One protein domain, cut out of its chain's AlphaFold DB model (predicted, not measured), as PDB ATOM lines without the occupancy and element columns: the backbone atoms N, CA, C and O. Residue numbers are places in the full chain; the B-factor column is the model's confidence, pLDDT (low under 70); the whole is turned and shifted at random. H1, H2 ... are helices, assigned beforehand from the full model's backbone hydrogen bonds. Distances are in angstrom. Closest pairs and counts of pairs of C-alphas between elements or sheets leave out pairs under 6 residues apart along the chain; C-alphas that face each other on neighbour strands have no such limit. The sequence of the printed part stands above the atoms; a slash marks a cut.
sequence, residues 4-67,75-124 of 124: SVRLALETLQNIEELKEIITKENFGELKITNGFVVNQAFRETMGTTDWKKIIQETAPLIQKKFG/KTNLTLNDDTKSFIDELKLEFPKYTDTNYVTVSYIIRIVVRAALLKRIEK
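Overview. This is residues 4 to 67 and 75 to 124 of the 124 residues of an uncharacterized protein of Streptococcus canis (UniProt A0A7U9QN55). The longest helix, H1, crosses one side of H6, the core of a cluster of crossed helices in which H2, H3 and H4 also pack on H6. Short H5 packs on H3, far from the middle. The 114 printed residues include six named helices, H1 to H6 in chain order, and no named strand: all helix. The whole is compact, with a radius of gyration of the C-alphas of 13.7 A and a rounded outline of 42 by 33 by 31 A.

Along the chain. H1, residues 4 to 25, runs 31.4 A from C-alpha 4 at (14.894, 33.904, 47.067). H6, residues 106 to 122, runs 24.3 A to C-alpha 122 at (17.948, 11.740, 58.059). H2 is residues 34 to 45, 16.5 A; H4, residues 82 to 94, 18.4 A; H3, residues 51 to 56, 8.5 A; H5, residues 96 to 99, 5.2 A.

Arrangement. H1 touches the hub, H6, at a steep tilt of 43 degrees, the same way; the closest C-alphas, of Thr 11 and Arg 111, are 5.4 A apart. H2 touches H6 at 69.7 degrees, only just steep, with the closest C-alphas, Ala 41 and Ala 117, at 5.2 A. H3 is about perpendicular to H6 at 84 degrees and touches it, closest at C-alphas 54 and 116, 6.3 A. H4 touches H6 at 82 degrees, about perpendicular, closest at C-alphas 88 and 109, 7.0 A. H5 touches H3, closest at C-alphas 98 and 52, 5.9 A. H1 and H4 are apart. Every O i to N i+4 pair is within hydrogen-bond range in H1, H2 and H3; H4 has 8 of 9 and H6 12 of 13, and H5 is too short for such a pair.

Size, cuts and confidence. The farthest C-alphas, of Glu 29 and Asp 100, are 43.3 A apart. Residues 68 to 74 are not printed, and C-alphas 67 and 75 are 17.6 A apart across this cut. Of the links printed whole, none is long. Residues 29, 63 to 67, 75 to 77 and 123 to 124 have pLDDT under 70.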
ATOM      1  N   SER A   4      14.260  34.664  48.154       78.88
ATOM      2  CA  SER A   4      14.894  33.904  47.067       78.88
ATOM      3  C   SER A   4      16.356  33.543  47.350       78.88
ATOM      4  O   SER A   4      16.773  32.425  47.068       78.88
ATOM      5  N   VAL A   5      17.118  34.456  47.960       80.88
ATOM      6  CA  VAL A   5      18.520  34.222  48.343       80.88
ATOM      7  C   VAL A   5      18.603  33.201  49.475       80.88
ATOM      8  O   VAL A   5      19.425  32.293  49.415       80.88
ATOM      9  N   ARG A   6      17.715  33.297  50.476       82.06
ATOM     10  CA  ARG A   6      17.636  32.313  51.568       82.06
ATOM     11  C   ARG A   6      17.391  30.905  51.031       82.06
ATOM     12  O   ARG A   6      18.092  29.979  51.409       82.06
ATOM     13  N   LEU A   7      16.420  30.770  50.133       84.06
ATOM     14  CA  LEU A   7      16.028  29.484  49.559       84.06
ATOM     15  C   LEU A   7      17.121  28.894  48.661       84.06
ATOM     16  O   LEU A   7      17.315  27.682  48.653       84.06
ATOM     17  N   ALA A   8      17.845  29.734  47.917       83.50
ATOM     18  CA  ALA A   8      18.990  29.292  47.126       83.50
ATOM     19  C   ALA A   8      20.126  28.767  48.021       83.50
ATOM     20  O   ALA A   8      20.662  27.694  47.755       83.50
ATOM     21  N   LEU A   9      20.441  29.481  49.109       83.94
ATOM     22  CA  LEU A   9      21.429  29.041  50.098       83.94
ATOM     23  C   LEU A   9      21.033  27.721  50.766       83.94
ATOM     24  O   LEU A   9      21.862  26.825  50.868       83.94
ATOM     25  N   GLU A  10      19.771  27.584  51.174       85.38
ATOM     26  CA  GLU A  10      19.251  26.339  51.755       85.38
ATOM     27  C   GLU A  10      19.342  25.174  50.761       85.38
ATOM     28  O   GLU A  10      19.736  24.066  51.112       85.38
ATOM     29  N   THR A  11      19.042  25.428  49.486       89.00
ATOM     30  CA  THR A  11      19.179  24.408  48.438       89.00
ATOM     31  C   THR A  11      20.630  23.955  48.308       89.00
ATOM     32  O   THR A  11      20.895  22.757  48.257       89.00
ATOM     33  N   LEU A  12      21.577  24.897  48.296       87.62
ATOM     34  CA  LEU A  12      22.998  24.580  48.220       87.62
ATOM     35  C   LEU A  12      23.477  23.808  49.458       87.62
ATOM     36  O   LEU A  12      24.201  22.829  49.310       87.62
ATOM     37  N   GLN A  13      23.029  24.200  50.654       87.50
ATOM     38  CA  GLN A  13      23.287  23.477  51.904       87.50
ATOM     39  C   GLN A  13      22.839  22.023  51.813       87.50
ATOM     40  O   GLN A  13      23.613  21.124  52.127       87.50
ATOM     41  N   ASN A  14      21.611  21.797  51.354       90.94
ATOM     42  CA  ASN A  14      21.065  20.452  51.245       90.94
ATOM     43  C   ASN A  14      21.806  19.624  50.181       90.94
ATOM     44  O   ASN A  14      22.001  18.431  50.383       90.94
ATOM     45  N   ILE A  15      22.252  20.238  49.075       91.19
ATOM     46  CA  ILE A  15      23.075  19.558  48.060       91.19
ATOM     47  C   ILE A  15      24.428  19.142  48.644       91.19
ATOM     48  O   ILE A  15      24.832  18.000  48.445       91.19
ATOM     49  N   GLU A  16      25.133  20.035  49.344       90.00
ATOM     50  CA  GLU A  16      26.439  19.703  49.929       90.00
ATOM     51  C   GLU A  16      26.308  18.661  51.050       90.00
ATOM     52  O   GLU A  16      27.106  17.731  51.103       90.00
ATOM     53  N   GLU A  17      25.264  18.732  51.881       91.56
ATOM     54  CA  GLU A  17      24.998  17.693  52.882       91.56
ATOM     55  C   GLU A  17      24.724  16.335  52.224       91.56
ATOM     56  O   GLU A  17      25.340  15.326  52.569       91.56
ATOM     57  N   LEU A  18      23.844  16.305  51.220       92.00
ATOM     58  CA  LEU A  18      23.527  15.077  50.497       92.00
ATOM     59  C   LEU A  18      24.771  14.502  49.807       92.00
ATOM     60  O   LEU A  18      24.984  13.293  49.803       92.00
ATOM     61  N   LYS A  19      25.636  15.364  49.272       91.75
ATOM     62  CA  LYS A  19      26.921  14.983  48.684       91.75
ATOM     63  C   LYS A  19      27.873  14.367  49.700       91.75
ATOM     64  O   LYS A  19      28.489  13.352  49.380       91.75
ATOM     65  N   GLU A  20      28.003  14.949  50.892       90.25
ATOM     66  CA  GLU A  20      28.814  14.383  51.977       90.25
ATOM     67  C   GLU A  20      28.320  12.978  52.348       90.25
ATOM     68  O   GLU A  20      29.132  12.059  52.472       90.25
ATOM     69  N   ILE A  21      27.000  12.789  52.469       91.19
ATOM     70  CA  ILE A  21      26.411  11.487  52.799       91.19
ATOM     71  C   ILE A  21      26.670  10.468  51.685       91.19
ATOM     72  O   ILE A  21      27.240   9.414  51.956       91.19
ATOM     73  N   ILE A  22      26.348  10.796  50.430       90.38
ATOM     74  CA  ILE A  22      26.569   9.888  49.292       90.38
ATOM     75  C   ILE A  22      28.063   9.552  49.150       90.38
ATOM     76  O   ILE A  22      28.422   8.417  48.844       90.38
ATOM     77  N   THR A  23      28.963  10.507  49.402       89.44
ATOM     78  CA  THR A  23      30.412  10.251  49.355       89.44
ATOM     79  C   THR A  23      30.823   9.221  50.409       89.44
ATOM     80  O   THR A  23      31.583   8.308  50.096       89.44
ATOM     81  N   LYS A  24      30.287   9.318  51.634       88.19
ATOM     82  CA  LYS A  24      30.517   8.329  52.700       88.19
ATOM     83  C   LYS A  24      29.922   6.960  52.356       88.19
ATOM     84  O   LYS A  24      30.589   5.954  52.574       88.19
ATOM     85  N   GLU A  25      28.717   6.922  51.781       86.94
ATOM     86  CA  GLU A  25      28.062   5.689  51.303       86.94
ATOM     87  C   GLU A  25      28.902   4.961  50.233       86.94
ATOM     88  O   GLU A  25      28.867   3.739  50.149       86.94
ATOM     89  N   ASN A  26      29.694   5.701  49.447       82.56
ATOM     90  CA  ASN A  26      30.579   5.173  48.400       82.56
ATOM     91  C   ASN A  26      32.058   5.089  48.840       82.56
ATOM     92  O   ASN A  26      32.957   5.229  48.011       82.56
ATOM     93  N   PHE A  27      32.324   4.927  50.142       76.44
ATOM     94  CA  PHE A  27      33.669   4.781  50.729       76.44
ATOM     95  C   PHE A  27      34.668   5.913  50.399       76.44
ATOM     96  O   PHE A  27      35.872   5.763  50.582       76.44
ATOM     97  N   GLY A  28      34.188   7.076  49.946       71.50
ATOM     98  CA  GLY A  28      35.027   8.223  49.588       71.50
ATOM     99  C   GLY A  28      35.854   8.057  48.308       71.50
ATOM    100  O   GLY A  28      36.690   8.911  48.023       71.50
ATOM    101  N   GLU A  29      35.633   6.996  47.529       66.94
ATOM    102  CA  GLU A  29      36.500   6.640  46.396       66.94
ATOM    103  C   GLU A  29      36.237   7.485  45.137       66.94
ATOM    104  O   GLU A  29      37.114   7.642  44.286       66.94
ATOM    105  N   LEU A  30      35.042   8.071  45.016       72.75
ATOM    106  CA  LEU A  30      34.619   8.817  43.832       72.75
ATOM    107  C   LEU A  30      34.465  10.311  44.121       72.75
ATOM    108  O   LEU A  30      33.794  10.726  45.066       72.75
ATOM    109  N   LYS A  31      35.025  11.149  43.239       78.94
ATOM    110  CA  LYS A  31      34.777  12.596  43.253       78.94
ATOM    111  C   LYS A  31      33.340  12.872  42.807       78.94
ATOM    112  O   LYS A  31      33.054  13.000  41.617       78.94
ATOM    113  N   ILE A  32      32.441  12.990  43.775       86.88
ATOM    114  CA  ILE A  32      31.026  13.247  43.525       86.88
ATOM    115  C   ILE A  32      30.810  14.709  43.117       86.88
ATOM    116  O   ILE A  32      31.288  15.639  43.766       86.88
ATOM    117  N   THR A  33      30.090  14.927  42.017       88.44
ATOM    118  CA  THR A  33      29.734  16.267  41.519       88.44
ATOM    119  C   THR A  33      28.320  16.652  41.947       88.44
ATOM    120  O   THR A  33      27.479  15.787  42.181       88.44
ATOM    121  N   ASN A  34      28.006  17.949  41.979       88.00
ATOM    122  CA  ASN A  34      26.658  18.410  42.339       88.00
ATOM    123  C   ASN A  34      25.608  17.927  41.314       88.00
ATOM    124  O   ASN A  34      24.484  17.616  41.691       88.00
ATOM    125  N   GLY A  35      25.987  17.785  40.034       87.62
ATOM    126  CA  GLY A  35      25.135  17.173  39.006       87.62
ATOM    127  C   GLY A  35      24.797  15.713  39.312       87.62
ATOM    128  O   GLY A  35      23.634  15.325  39.225       87.62
ATOM    129  N   PHE A  36      25.786  14.921  39.737       89.19
ATOM    130  CA  PHE A  36      25.558  13.539  40.166       89.19
ATOM    131  C   PHE A  36      24.585  13.470  41.348       89.19
ATOM    132  O   PHE A  36      23.619  12.717  41.294       89.19
ATOM    133  N   VAL A  37      24.802  14.298  42.373       91.88
ATOM    134  CA  VAL A  37      23.957  14.352  43.581       91.88
ATOM    135  C   VAL A  37      22.505  14.648  43.223       91.88
ATOM    136  O   VAL A  37      21.601  13.970  43.702       91.88
ATOM    137  N   VAL A  38      22.275  15.629  42.347       92.38
ATOM    138  CA  VAL A  38      20.923  15.989  41.911       92.38
ATOM    139  C   VAL A  38      20.282  14.850  41.111       92.38
ATOM    140  O   VAL A  38      19.168  14.457  41.442       92.38
ATOM    141  N   ASN A  39      20.974  14.265  40.125       92.00
ATOM    142  CA  ASN A  39      20.442  13.123  39.361       92.00
ATOM    143  C   ASN A  39      20.100  11.930  40.274       92.00
ATOM    144  O   ASN A  39      19.060  11.291  40.107       92.00
ATOM    145  N   GLN A  40      20.953  11.644  41.259       92.56
ATOM    146  CA  GLN A  40      20.719  10.586  42.237       92.56
ATOM    147  C   GLN A  40      19.484  10.887  43.098       92.56
ATOM    148  O   GLN A  40      18.627  10.020  43.255       92.56
ATOM    149  N   ALA A  41      19.335  12.127  43.577       94.56
ATOM    150  CA  ALA A  41      18.160  12.555  44.330       94.56
ATOM    151  C   ALA A  41      16.860  12.367  43.530       94.56
ATOM    152  O   ALA A  41      15.869  11.876  44.071       94.56
ATOM    153  N   PHE A  42      16.857  12.700  42.233       94.56
ATOM    154  CA  PHE A  42      15.707  12.446  41.357       94.56
ATOM    155  C   PHE A  42      15.390  10.951  41.262       94.56
ATOM    156  O   PHE A  42      14.249  10.553  41.491       94.56
ATOM    157  N   ARG A  43      16.398  10.111  41.007       92.06
ATOM    158  CA  ARG A  43      16.220   8.655  40.915       92.06
ATOM    159  C   ARG A  43      15.637   8.054  42.196       92.06
ATOM    160  O   ARG A  43      14.720   7.245  42.136       92.06
ATOM    161  N   GLU A  44      16.149   8.449  43.355       91.69
ATOM    162  CA  GLU A  44      15.742   7.893  44.653       91.69
ATOM    163  C   GLU A  44      14.372   8.374  45.132       91.69
ATOM    164  O   GLU A  44      13.745   7.753  45.996       91.69
ATOM    165  N   THR A  45      13.909   9.511  44.622       93.50
ATOM    166  CA  THR A  45      12.610  10.090  44.989       93.50
ATOM    167  C   THR A  45      11.500   9.703  44.018       93.50
ATOM    168  O   THR A  45      10.320   9.879  44.338       93.50
ATOM    169  N   MET A  46      11.847   9.098  42.884       90.19
ATOM    170  CA  MET A  46      10.890   8.613  41.902       90.19
ATOM    171  C   MET A  46       9.977   7.530  42.502       90.19
ATOM    172  O   MET A  46      10.427   6.626  43.208       90.19
ATOM    173  N   GLY A  47       8.667   7.660  42.267       85.12
ATOM    174  CA  GLY A  47       7.641   6.655  42.591       85.12
ATOM    175  C   GLY A  47       7.369   6.362  44.076       85.12
ATOM    176  O   GLY A  47       6.480   5.572  44.372       85.12
ATOM    177  N   THR A  48       8.101   6.963  45.016       83.12
ATOM    178  CA  THR A  48       8.061   6.578  46.446       83.12
ATOM    179  C   THR A  48       7.926   7.761  47.408       83.12
ATOM    180  O   THR A  48       8.022   7.585  48.621       83.12
ATOM    181  N   THR A  49       7.749   8.978  46.890       93.44
ATOM    182  CA  THR A  49       7.737  10.212  47.690       93.44
ATOM    183  C   THR A  49       6.323  10.765  47.841       93.44
ATOM    184  O   THR A  49       5.633  10.974  46.847       93.44
ATOM    185  N   ASP A  50       5.920  11.075  49.075       93.81
ATOM    186  CA  ASP A  50       4.726  11.884  49.346       93.81
ATOM    187  C   ASP A  50       5.048  13.369  49.123       93.81
ATOM    188  O   ASP A  50       5.510  14.078  50.021       93.81
ATOM    189  N   TRP A  51       4.835  13.844  47.895       94.44
ATOM    190  CA  TRP A  51       5.168  15.215  47.506       94.44
ATOM    191  C   TRP A  51       4.413  16.274  48.300       94.44
ATOM    192  O   TRP A  51       4.982  17.323  48.602       94.44
ATOM    193  N   LYS A  52       3.162  15.995  48.685       94.12
ATOM    194  CA  LYS A  52       2.352  16.925  49.470       94.12
ATOM    195  C   LYS A  52       2.998  17.167  50.830       94.12
ATOM    196  O   LYS A  52       3.179  18.324  51.205       94.12
ATOM    197  N   LYS A  53       3.400  16.097  51.529       93.12
ATOM    198  CA  LYS A  53       4.090  16.198  52.825       93.12
ATOM    199  C   LYS A  53       5.374  17.023  52.706       93.12
ATOM    200  O   LYS A  53       5.560  17.967  53.468       93.12
ATOM    201  N   ILE A  54       6.229  16.714  51.725       93.31
ATOM    202  CA  ILE A  54       7.525  17.399  51.562       93.31
ATOM    203  C   ILE A  54       7.351  18.889  51.237       93.31
ATOM    204  O   ILE A  54       8.093  19.719  51.757       93.31
ATOM    205  N   ILE A  55       6.391  19.241  50.374       92.44
ATOM    206  CA  ILE A  55       6.139  20.633  49.967       92.44
ATOM    207  C   ILE A  55       5.583  21.464  51.127       92.44
ATOM    208  O   ILE A  55       5.946  22.633  51.272       92.44
ATOM    209  N   GLN A  56       4.706  20.873  51.940       89.88
ATOM    210  CA  GLN A  56       4.095  21.548  53.085       89.88
ATOM    211  C   GLN A  56       5.070  21.720  54.257       89.88
ATOM    212  O   GLN A  56       4.875  22.598  55.098       89.88
ATOM    213  N   GLU A  57       6.141  20.929  54.310       85.88
ATOM    214  CA  GLU A  57       7.162  21.054  55.339       85.88
ATOM    215  C   GLU A  57       8.167  22.170  55.014       85.88
ATOM    216  O   GLU A  57       9.072  22.031  54.190       85.88
ATOM    217  N   THR A  58       8.030  23.304  55.702       77.06
ATOM    218  CA  THR A  58       8.839  24.507  55.441       77.06
ATOM    219  C   THR A  58      10.037  24.675  56.372       77.06
ATOM    220  O   THR A  58      10.782  25.646  56.239       77.06
ATOM    221  N   ALA A  59      10.209  23.791  57.358       83.00
ATOM    222  CA  ALA A  59      11.303  23.897  58.316       83.00
ATOM    223  C   ALA A  59      12.645  23.587  57.627       83.00
ATOM    224  O   ALA A  59      12.734  22.586  56.913       83.00
ATOM    225  N   PRO A  60      13.700  24.395  57.813       78.81
ATOM    226  CA  PRO A  60      15.005  24.098  57.230       78.81
ATOM    227  C   PRO A  60      15.552  22.785  57.803       78.81
ATOM    228  O   PRO A  60      15.568  22.610  59.021       78.81
ATOM    229  N   LEU A  61      16.011  21.879  56.933       82.31
ATOM    230  CA  LEU A  61      16.585  20.594  57.357       82.31
ATOM    231  C   LEU A  61      17.964  20.772  57.990       82.31
ATOM    232  O   LEU A  61      18.287  20.141  58.990       82.31
ATOM    233  N   ILE A  62      18.772  21.653  57.401       78.06
ATOM    234  CA  ILE A  62      20.155  21.896  57.794       78.06
ATOM    235  C   ILE A  62      20.297  23.359  58.204       78.06
ATOM    236  O   ILE A  62      19.904  24.269  57.479       78.06
ATOM    237  N   GLN A  63      20.898  23.597  59.369       66.06
ATOM    238  CA  GLN A  63      21.202  24.939  59.875       66.06
ATOM    239  C   GLN A  63      22.718  25.146  59.982       66.06
ATOM    240  O   GLN A  63      23.247  25.496  61.037       66.06
ATOM    241  N   LYS A  64      23.458  24.921  58.888       66.06
ATOM    242  CA  LYS A  64      24.889  25.267  58.833       66.06
ATOM    243  C   LYS A  64      25.028  26.788  58.669       66.06
ATOM    244  O   LYS A  64      24.450  27.375  57.756       66.06
ATOM    245  N   LYS A  65      25.805  27.453  59.530       58.84
ATOM    246  CA  LYS A  65      26.155  28.871  59.336       58.84
ATOM    247  C   LYS A  65      27.133  28.971  58.164       58.84
ATOM    248  O   LYS A  65      28.291  28.603  58.315       58.84
ATOM    249  N   PHE A  66      26.689  29.465  57.010       55.44
ATOM    250  CA  PHE A  66      27.635  29.923  55.991       55.44
ATOM    251  C   PHE A  66      28.271  31.243  56.444       55.44
ATOM    252  O   PHE A  66      27.606  32.090  57.050       55.44
ATOM    253  N   GLY A  67      29.565  31.403  56.151       55.03
ATOM    254  CA  GLY A  67      30.240  32.700  56.177       55.03
ATOM    255  C   GLY A  67      29.659  33.663  55.132       55.03
ATOM    256  O   GLY A  67      28.632  33.381  54.513       55.03
ATOM    257  N   LYS A  75      25.554  29.894  40.815       56.31
ATOM    258  CA  LYS A  75      25.313  29.065  39.628       56.31
ATOM    259  C   LYS A  75      25.919  27.683  39.828       56.31
ATOM    260  O   LYS A  75      27.130  27.505  39.737       56.31
ATOM    261  N   THR A  76      25.061  26.693  40.017       57.34
ATOM    262  CA  THR A  76      25.449  25.288  39.931       57.34
ATOM    263  C   THR A  76      25.294  24.838  38.479       57.34
ATOM    264  O   THR A  76      24.176  24.747  37.976       57.34
ATOM    265  N   ASN A  77      26.399  24.578  37.778       60.56
ATOM    266  CA  ASN A  77      26.334  23.904  36.480       60.56
ATOM    267  C   ASN A  77      25.949  22.439  36.733       60.56
ATOM    268  O   ASN A  77      26.764  21.653  37.215       60.56
ATOM    269  N   LEU A  78      24.687  22.099  36.473       72.06
ATOM    270  CA  LEU A  78      24.141  20.757  36.661       72.06
ATOM    271  C   LEU A  78      23.979  20.083  35.299       72.06
ATOM    272  O   LEU A  78      23.161  20.509  34.486       72.06
ATOM    273  N   THR A  79      24.737  19.016  35.062       77.94
ATOM    274  CA  THR A  79      24.492  18.126  33.924       77.94
ATOM    275  C   THR A  79      23.422  17.116  34.327       77.94
ATOM    276  O   THR A  79      23.685  16.222  35.133       77.94
ATOM    277  N   LEU A  80      22.208  17.284  33.798       81.00
ATOM    278  CA  LEU A  80      21.068  16.403  34.061       81.00
ATOM    279  C   LEU A  80      20.899  15.393  32.924       81.00
ATOM    280  O   LEU A  80      20.977  15.772  31.751       81.00
ATOM    281  N   ASN A  81      20.668  14.125  33.270       85.31
ATOM    282  CA  ASN A  81      20.374  13.084  32.280       85.31
ATOM    283  C   ASN A  81      18.917  13.176  31.786       85.31
ATOM    284  O   ASN A  81      18.113  13.925  32.343       85.31
ATOM    285  N   ASP A  82      18.585  12.450  30.718       87.00
ATOM    286  CA  ASP A  82      17.267  12.565  30.083       87.00
ATOM    287  C   ASP A  82      16.138  12.039  30.976       87.00
ATOM    288  O   ASP A  82      15.125  12.721  31.098       87.00
ATOM    289  N   ASP A  83      16.359  10.946  31.715       87.00
ATOM    290  CA  ASP A  83      15.411  10.453  32.727       87.00
ATOM    291  C   ASP A  83      15.055  11.546  33.749       87.00
ATOM    292  O   ASP A  83      13.891  11.766  34.077       87.00
ATOM    293  N   THR A  84      16.063  12.288  34.223       88.81
ATOM    294  CA  THR A  84      15.870  13.396  35.165       88.81
ATOM    295  C   THR A  84      15.090  14.538  34.526       88.81
ATOM    296  O   THR A  84      14.244  15.136  35.185       88.81
ATOM    297  N   LYS A  85      15.336  14.856  33.250       89.88
ATOM    298  CA  LYS A  85      14.574  15.896  32.541       89.88
ATOM    299  C   LYS A  85      13.109  15.496  32.370       89.88
ATOM    300  O   LYS A  85      12.243  16.304  32.686       89.88
ATOM    301  N   SER A  86      12.840  14.261  31.946       92.38
ATOM    302  CA  SER A  86      11.477  13.733  31.831       92.38
ATOM    303  C   SER A  86      10.758  13.779  33.173       92.38
ATOM    304  O   SER A  86       9.645  14.291  33.261       92.38
ATOM    305  N   PHE A  87      11.432  13.358  34.246       92.94
ATOM    306  CA  PHE A  87      10.840  13.407  35.574       92.94
ATOM    307  C   PHE A  87      10.621  14.848  36.069       92.94
ATOM    308  O   PHE A  87       9.602  15.143  36.686       92.94
ATOM    309  N   ILE A  88      11.509  15.796  35.743       93.50
ATOM    310  CA  ILE A  88      11.269  17.228  35.997       93.50
ATOM    311  C   ILE A  88       9.988  17.701  35.306       93.50
ATOM    312  O   ILE A  88       9.229  18.463  35.907       93.50
ATOM    313  N   ASP A  89       9.741  17.289  34.065       94.12
ATOM    314  CA  ASP A  89       8.541  17.695  33.332       94.12
ATOM    315  C   ASP A  89       7.264  17.095  33.937       94.12
ATOM    316  O   ASP A  89       6.261  17.802  34.043       94.12
ATOM    317  N   GLU A  90       7.312  15.866  34.454       95.12
ATOM    318  CA  GLU A  90       6.220  15.298  35.259       95.12
ATOM    319  C   GLU A  90       5.968  16.127  36.530       95.12
ATOM    320  O   GLU A  90       4.835  16.523  36.818       95.12
ATOM    321  N   LEU A  91       7.028  16.472  37.268       95.62
ATOM    322  CA  LEU A  91       6.913  17.249  38.503       95.62
ATOM    323  C   LEU A  91       6.425  18.685  38.263       95.62
ATOM    324  O   LEU A  91       5.758  19.250  39.131       95.62
ATOM    325  N   LYS A  92       6.685  19.277  37.088       95.38
ATOM    326  CA  LYS A  92       6.101  20.575  36.700       95.38
ATOM    327  C   LYS A  92       4.580  20.532  36.603       95.38
ATOM    328  O   LYS A  92       3.961  21.567  36.820       95.38
ATOM    329  N   LEU A  93       3.993  19.382  36.267       94.44
ATOM    330  CA  LEU A  93       2.540  19.190  36.219       94.44
ATOM    331  C   LEU A  93       1.975  18.813  37.594       94.44
ATOM    332  O   LEU A  93       0.845  19.167  37.928       94.44
ATOM    333  N   GLU A  94       2.762  18.098  38.392       94.50
ATOM    334  CA  GLU A  94       2.337  17.560  39.682       94.50
ATOM    335  C   GLU A  94       2.395  18.598  40.812       94.50
ATOM    336  O   GLU A  94       1.424  18.773  41.545       94.50
ATOM    337  N   PHE A  95       3.499  19.337  40.945       95.44
ATOM    338  CA  PHE A  95       3.717  20.266  42.063       95.44
ATOM    339  C   PHE A  95       2.717  21.429  42.162       95.44
ATOM    340  O   PHE A  95       2.316  21.725  43.289       95.44
ATOM    341  N   PRO A  96       2.260  22.053  41.054       95.25
ATOM    342  CA  PRO A  96       1.188  23.055  41.065       95.25
ATOM    343  C   PRO A  96      -0.038  22.666  41.904       95.25
ATOM    344  O   PRO A  96      -0.621  23.509  42.585       95.25
ATOM    345  N   LYS A  97      -0.384  21.370  41.934       93.62
ATOM    346  CA  LYS A  97      -1.525  20.826  42.691       93.62
ATOM    347  C   LYS A  97      -1.384  20.998  44.208       93.62
ATOM    348  O   LYS A  97      -2.380  20.938  44.923       93.62
ATOM    349  N   TYR A  98      -0.161  21.194  44.701       93.38
ATOM    350  CA  TYR A  98       0.161  21.302  46.128       93.38
ATOM    351  C   TYR A  98       0.603  22.704  46.551       93.38
ATOM    352  O   TYR A  98       0.681  22.973  47.749       93.38
ATOM    353  N   THR A  99       0.916  23.584  45.598       87.75
ATOM    354  CA  THR A  99       1.481  24.915  45.867       87.75
ATOM    355  C   THR A  99       0.489  26.059  45.694       87.75
ATOM    356  O   THR A  99       0.874  27.197  45.945       87.75
ATOM    357  N   ASP A 100      -0.751  25.779  45.279       86.25
ATOM    358  CA  ASP A 100      -1.756  26.796  44.922       86.25
ATOM    359  C   ASP A 100      -1.228  27.785  43.860       86.25
ATOM    360  O   ASP A 100      -1.448  28.995  43.896       86.25
ATOM    361  N   THR A 101      -0.444  27.264  42.909       90.31
ATOM    362  CA  THR A 101       0.113  28.028  41.785       90.31
ATOM    363  C   THR A 101      -0.132  27.298  40.475       90.31
ATOM    364  O   THR A 101      -0.250  26.082  40.454       90.31
ATOM    365  N   ASN A 102      -0.145  28.026  39.354       90.75
ATOM    366  CA  ASN A 102      -0.319  27.427  38.021       90.75
ATOM    367  C   ASN A 102       0.985  26.891  37.408       90.75
ATOM    368  O   ASN A 102       0.956  26.208  36.389       90.75
ATOM    369  N   TYR A 103       2.137  27.245  37.978       92.12
ATOM    370  CA  TYR A 103       3.438  26.784  37.505       92.12
ATOM    371  C   TYR A 103       4.458  26.741  38.644       92.12
ATOM    372  O   TYR A 103       4.325  27.446  39.651       92.12
ATOM    373  N   VAL A 104       5.508  25.944  38.446       93.38
ATOM    374  CA  VAL A 104       6.712  25.909  39.284       93.38
ATOM    375  C   VAL A 104       7.964  25.944  38.409       93.38
ATOM    376  O   VAL A 104       7.958  25.505  37.259       93.38
ATOM    377  N   THR A 105       9.061  26.489  38.935       92.38
ATOM    378  CA  THR A 105      10.336  26.557  38.209       92.38
ATOM    379  C   THR A 105      11.166  25.291  38.418       92.38
ATOM    380  O   THR A 105      11.043  24.610  39.434       92.38
ATOM    381  N   VAL A 106      12.092  25.008  37.496       91.44
ATOM    382  CA  VAL A 106      13.047  23.892  37.650       91.44
ATOM    383  C   VAL A 106      13.869  24.037  38.935       91.44
ATOM    384  O   VAL A 106      14.079  23.060  39.647       91.44
ATOM    385  N   SER A 107      14.276  25.258  39.292       89.06
ATOM    386  CA  SER A 107      14.995  25.522  40.545       89.06
ATOM    387  C   SER A 107      14.172  25.156  41.783       89.06
ATOM    388  O   SER A 107      14.722  24.617  42.739       89.06
ATOM    389  N   TYR A 108      12.861  25.420  41.767       92.31
ATOM    390  CA  TYR A 108      11.964  24.989  42.839       92.31
ATOM    391  C   TYR A 108      11.885  23.460  42.909       92.31
ATOM    392  O   TYR A 108      12.005  22.899  43.995       92.31
ATOM    393  N   ILE A 109      11.757  22.790  41.759       94.94
ATOM    394  CA  ILE A 109      11.696  21.324  41.695       94.94
ATOM    395  C   ILE A 109      12.962  20.697  42.279       94.94
ATOM    396  O   ILE A 109      12.866  19.869  43.181       94.94
ATOM    397  N   ILE A 110      14.142  21.146  41.838       92.94
ATOM    398  CA  ILE A 110      15.433  20.666  42.355       92.94
ATOM    399  C   ILE A 110      15.490  20.821  43.876       92.94
ATOM    400  O   ILE A 110      15.876  19.884  44.571       92.94
ATOM    401  N   ARG A 111      15.059  21.970  44.412       93.00
ATOM    402  CA  ARG A 111      15.037  22.203  45.861       93.00
ATOM    403  C   ARG A 111      14.190  21.170  46.602       93.00
ATOM    404  O   ARG A 111      14.654  20.621  47.597       93.00
ATOM    405  N   ILE A 112      12.961  20.925  46.148       95.19
ATOM    406  CA  ILE A 112      12.039  19.982  46.801       95.19
ATOM    407  C   ILE A 112      12.539  18.538  46.677       95.19
ATOM    408  O   ILE A 112      12.487  17.791  47.649       95.19
ATOM    409  N   VAL A 113      13.082  18.155  45.521       95.62
ATOM    410  CA  VAL A 113      13.622  16.808  45.286       95.62
ATOM    411  C   VAL A 113      14.853  16.533  46.146       95.62
ATOM    412  O   VAL A 113      14.914  15.506  46.818       95.62
ATOM    413  N   VAL A 114      15.810  17.464  46.194       94.69
ATOM    414  CA  VAL A 114      16.994  17.333  47.060       94.69
ATOM    415  C   VAL A 114      16.574  17.261  48.528       94.69
ATOM    416  O   VAL A 114      17.089  16.428  49.271       94.69
ATOM    417  N   ARG A 115      15.600  18.083  48.942       93.88
ATOM    418  CA  ARG A 115      15.023  18.030  50.291       93.88
ATOM    419  C   ARG A 115      14.437  16.647  50.598       93.88
ATOM    420  O   ARG A 115      14.755  16.082  51.638       93.88
ATOM    421  N   ALA A 116      13.625  16.092  49.696       94.88
ATOM    422  CA  ALA A 116      13.030  14.767  49.859       94.88
ATOM    423  C   ALA A 116      14.093  13.663  49.977       94.88
ATOM    424  O   ALA A 116      14.009  12.816  50.864       94.88
ATOM    425  N   ALA A 117      15.113  13.682  49.114       94.75
ATOM    426  CA  ALA A 117      16.198  12.703  49.144       94.75
ATOM    427  C   ALA A 117      17.025  12.775  50.438       94.75
ATOM    428  O   ALA A 117      17.464  11.744  50.952       94.75
ATOM    429  N   LEU A 118      17.217  13.982  50.978       92.88
ATOM    430  CA  LEU A 118      17.911  14.190  52.244       92.88
ATOM    431  C   LEU A 118      17.070  13.713  53.439       92.88
ATOM    432  O   LEU A 118      17.588  13.013  54.303       92.88
ATOM    433  N   LEU A 119      15.763  14.002  53.455       91.69
ATOM    434  CA  LEU A 119      14.841  13.506  54.487       91.69
ATOM    435  C   LEU A 119      14.846  11.978  54.583       91.69
ATOM    436  O   LEU A 119      14.983  11.443  55.678       91.69
ATOM    437  N   LYS A 120      14.827  11.275  53.443       90.50
ATOM    438  CA  LYS A 120      14.919   9.802  53.403       90.50
ATOM    439  C   LYS A 120      16.180   9.229  54.067       90.50
ATOM    440  O   LYS A 120      16.205   8.039  54.372       90.50
ATOM    441  N   ARG A 121      17.233  10.036  54.230       87.88
ATOM    442  CA  ARG A 121      18.491   9.647  54.885       87.88
ATOM    443  C   ARG A 121      18.573  10.095  56.336       87.88
ATOM    444  O   ARG A 121      19.187   9.395  57.123       87.88
ATOM    445  N   ILE A 122      17.980  11.238  56.678       83.44
ATOM    446  CA  ILE A 122      17.948  11.740  58.059       83.44
ATOM    447  C   ILE A 122      16.946  10.947  58.912       83.44
ATOM    448  O   ILE A 122      17.173  10.762  60.101       83.44
ATOM    449  N   GLU A 123      15.845  10.475  58.320       69.94
ATOM    450  CA  GLU A 123      14.831   9.658  59.006       69.94
ATOM    451  C   GLU A 123      15.195   8.156  59.092       69.94
ATOM    452  O   GLU A 123      14.420   7.382  59.655       69.94
ATOM    453  N   LYS A 124      16.334   7.730  58.526       56.16
ATOM    454  CA  LYS A 124      16.841   6.346  58.573       56.16
ATOM    455  C   LYS A 124      17.802   6.139  59.737       56.16
ATOM    456  O   LYS A 124      17.721   5.048  60.342       56.16
TER     457      LYS A 124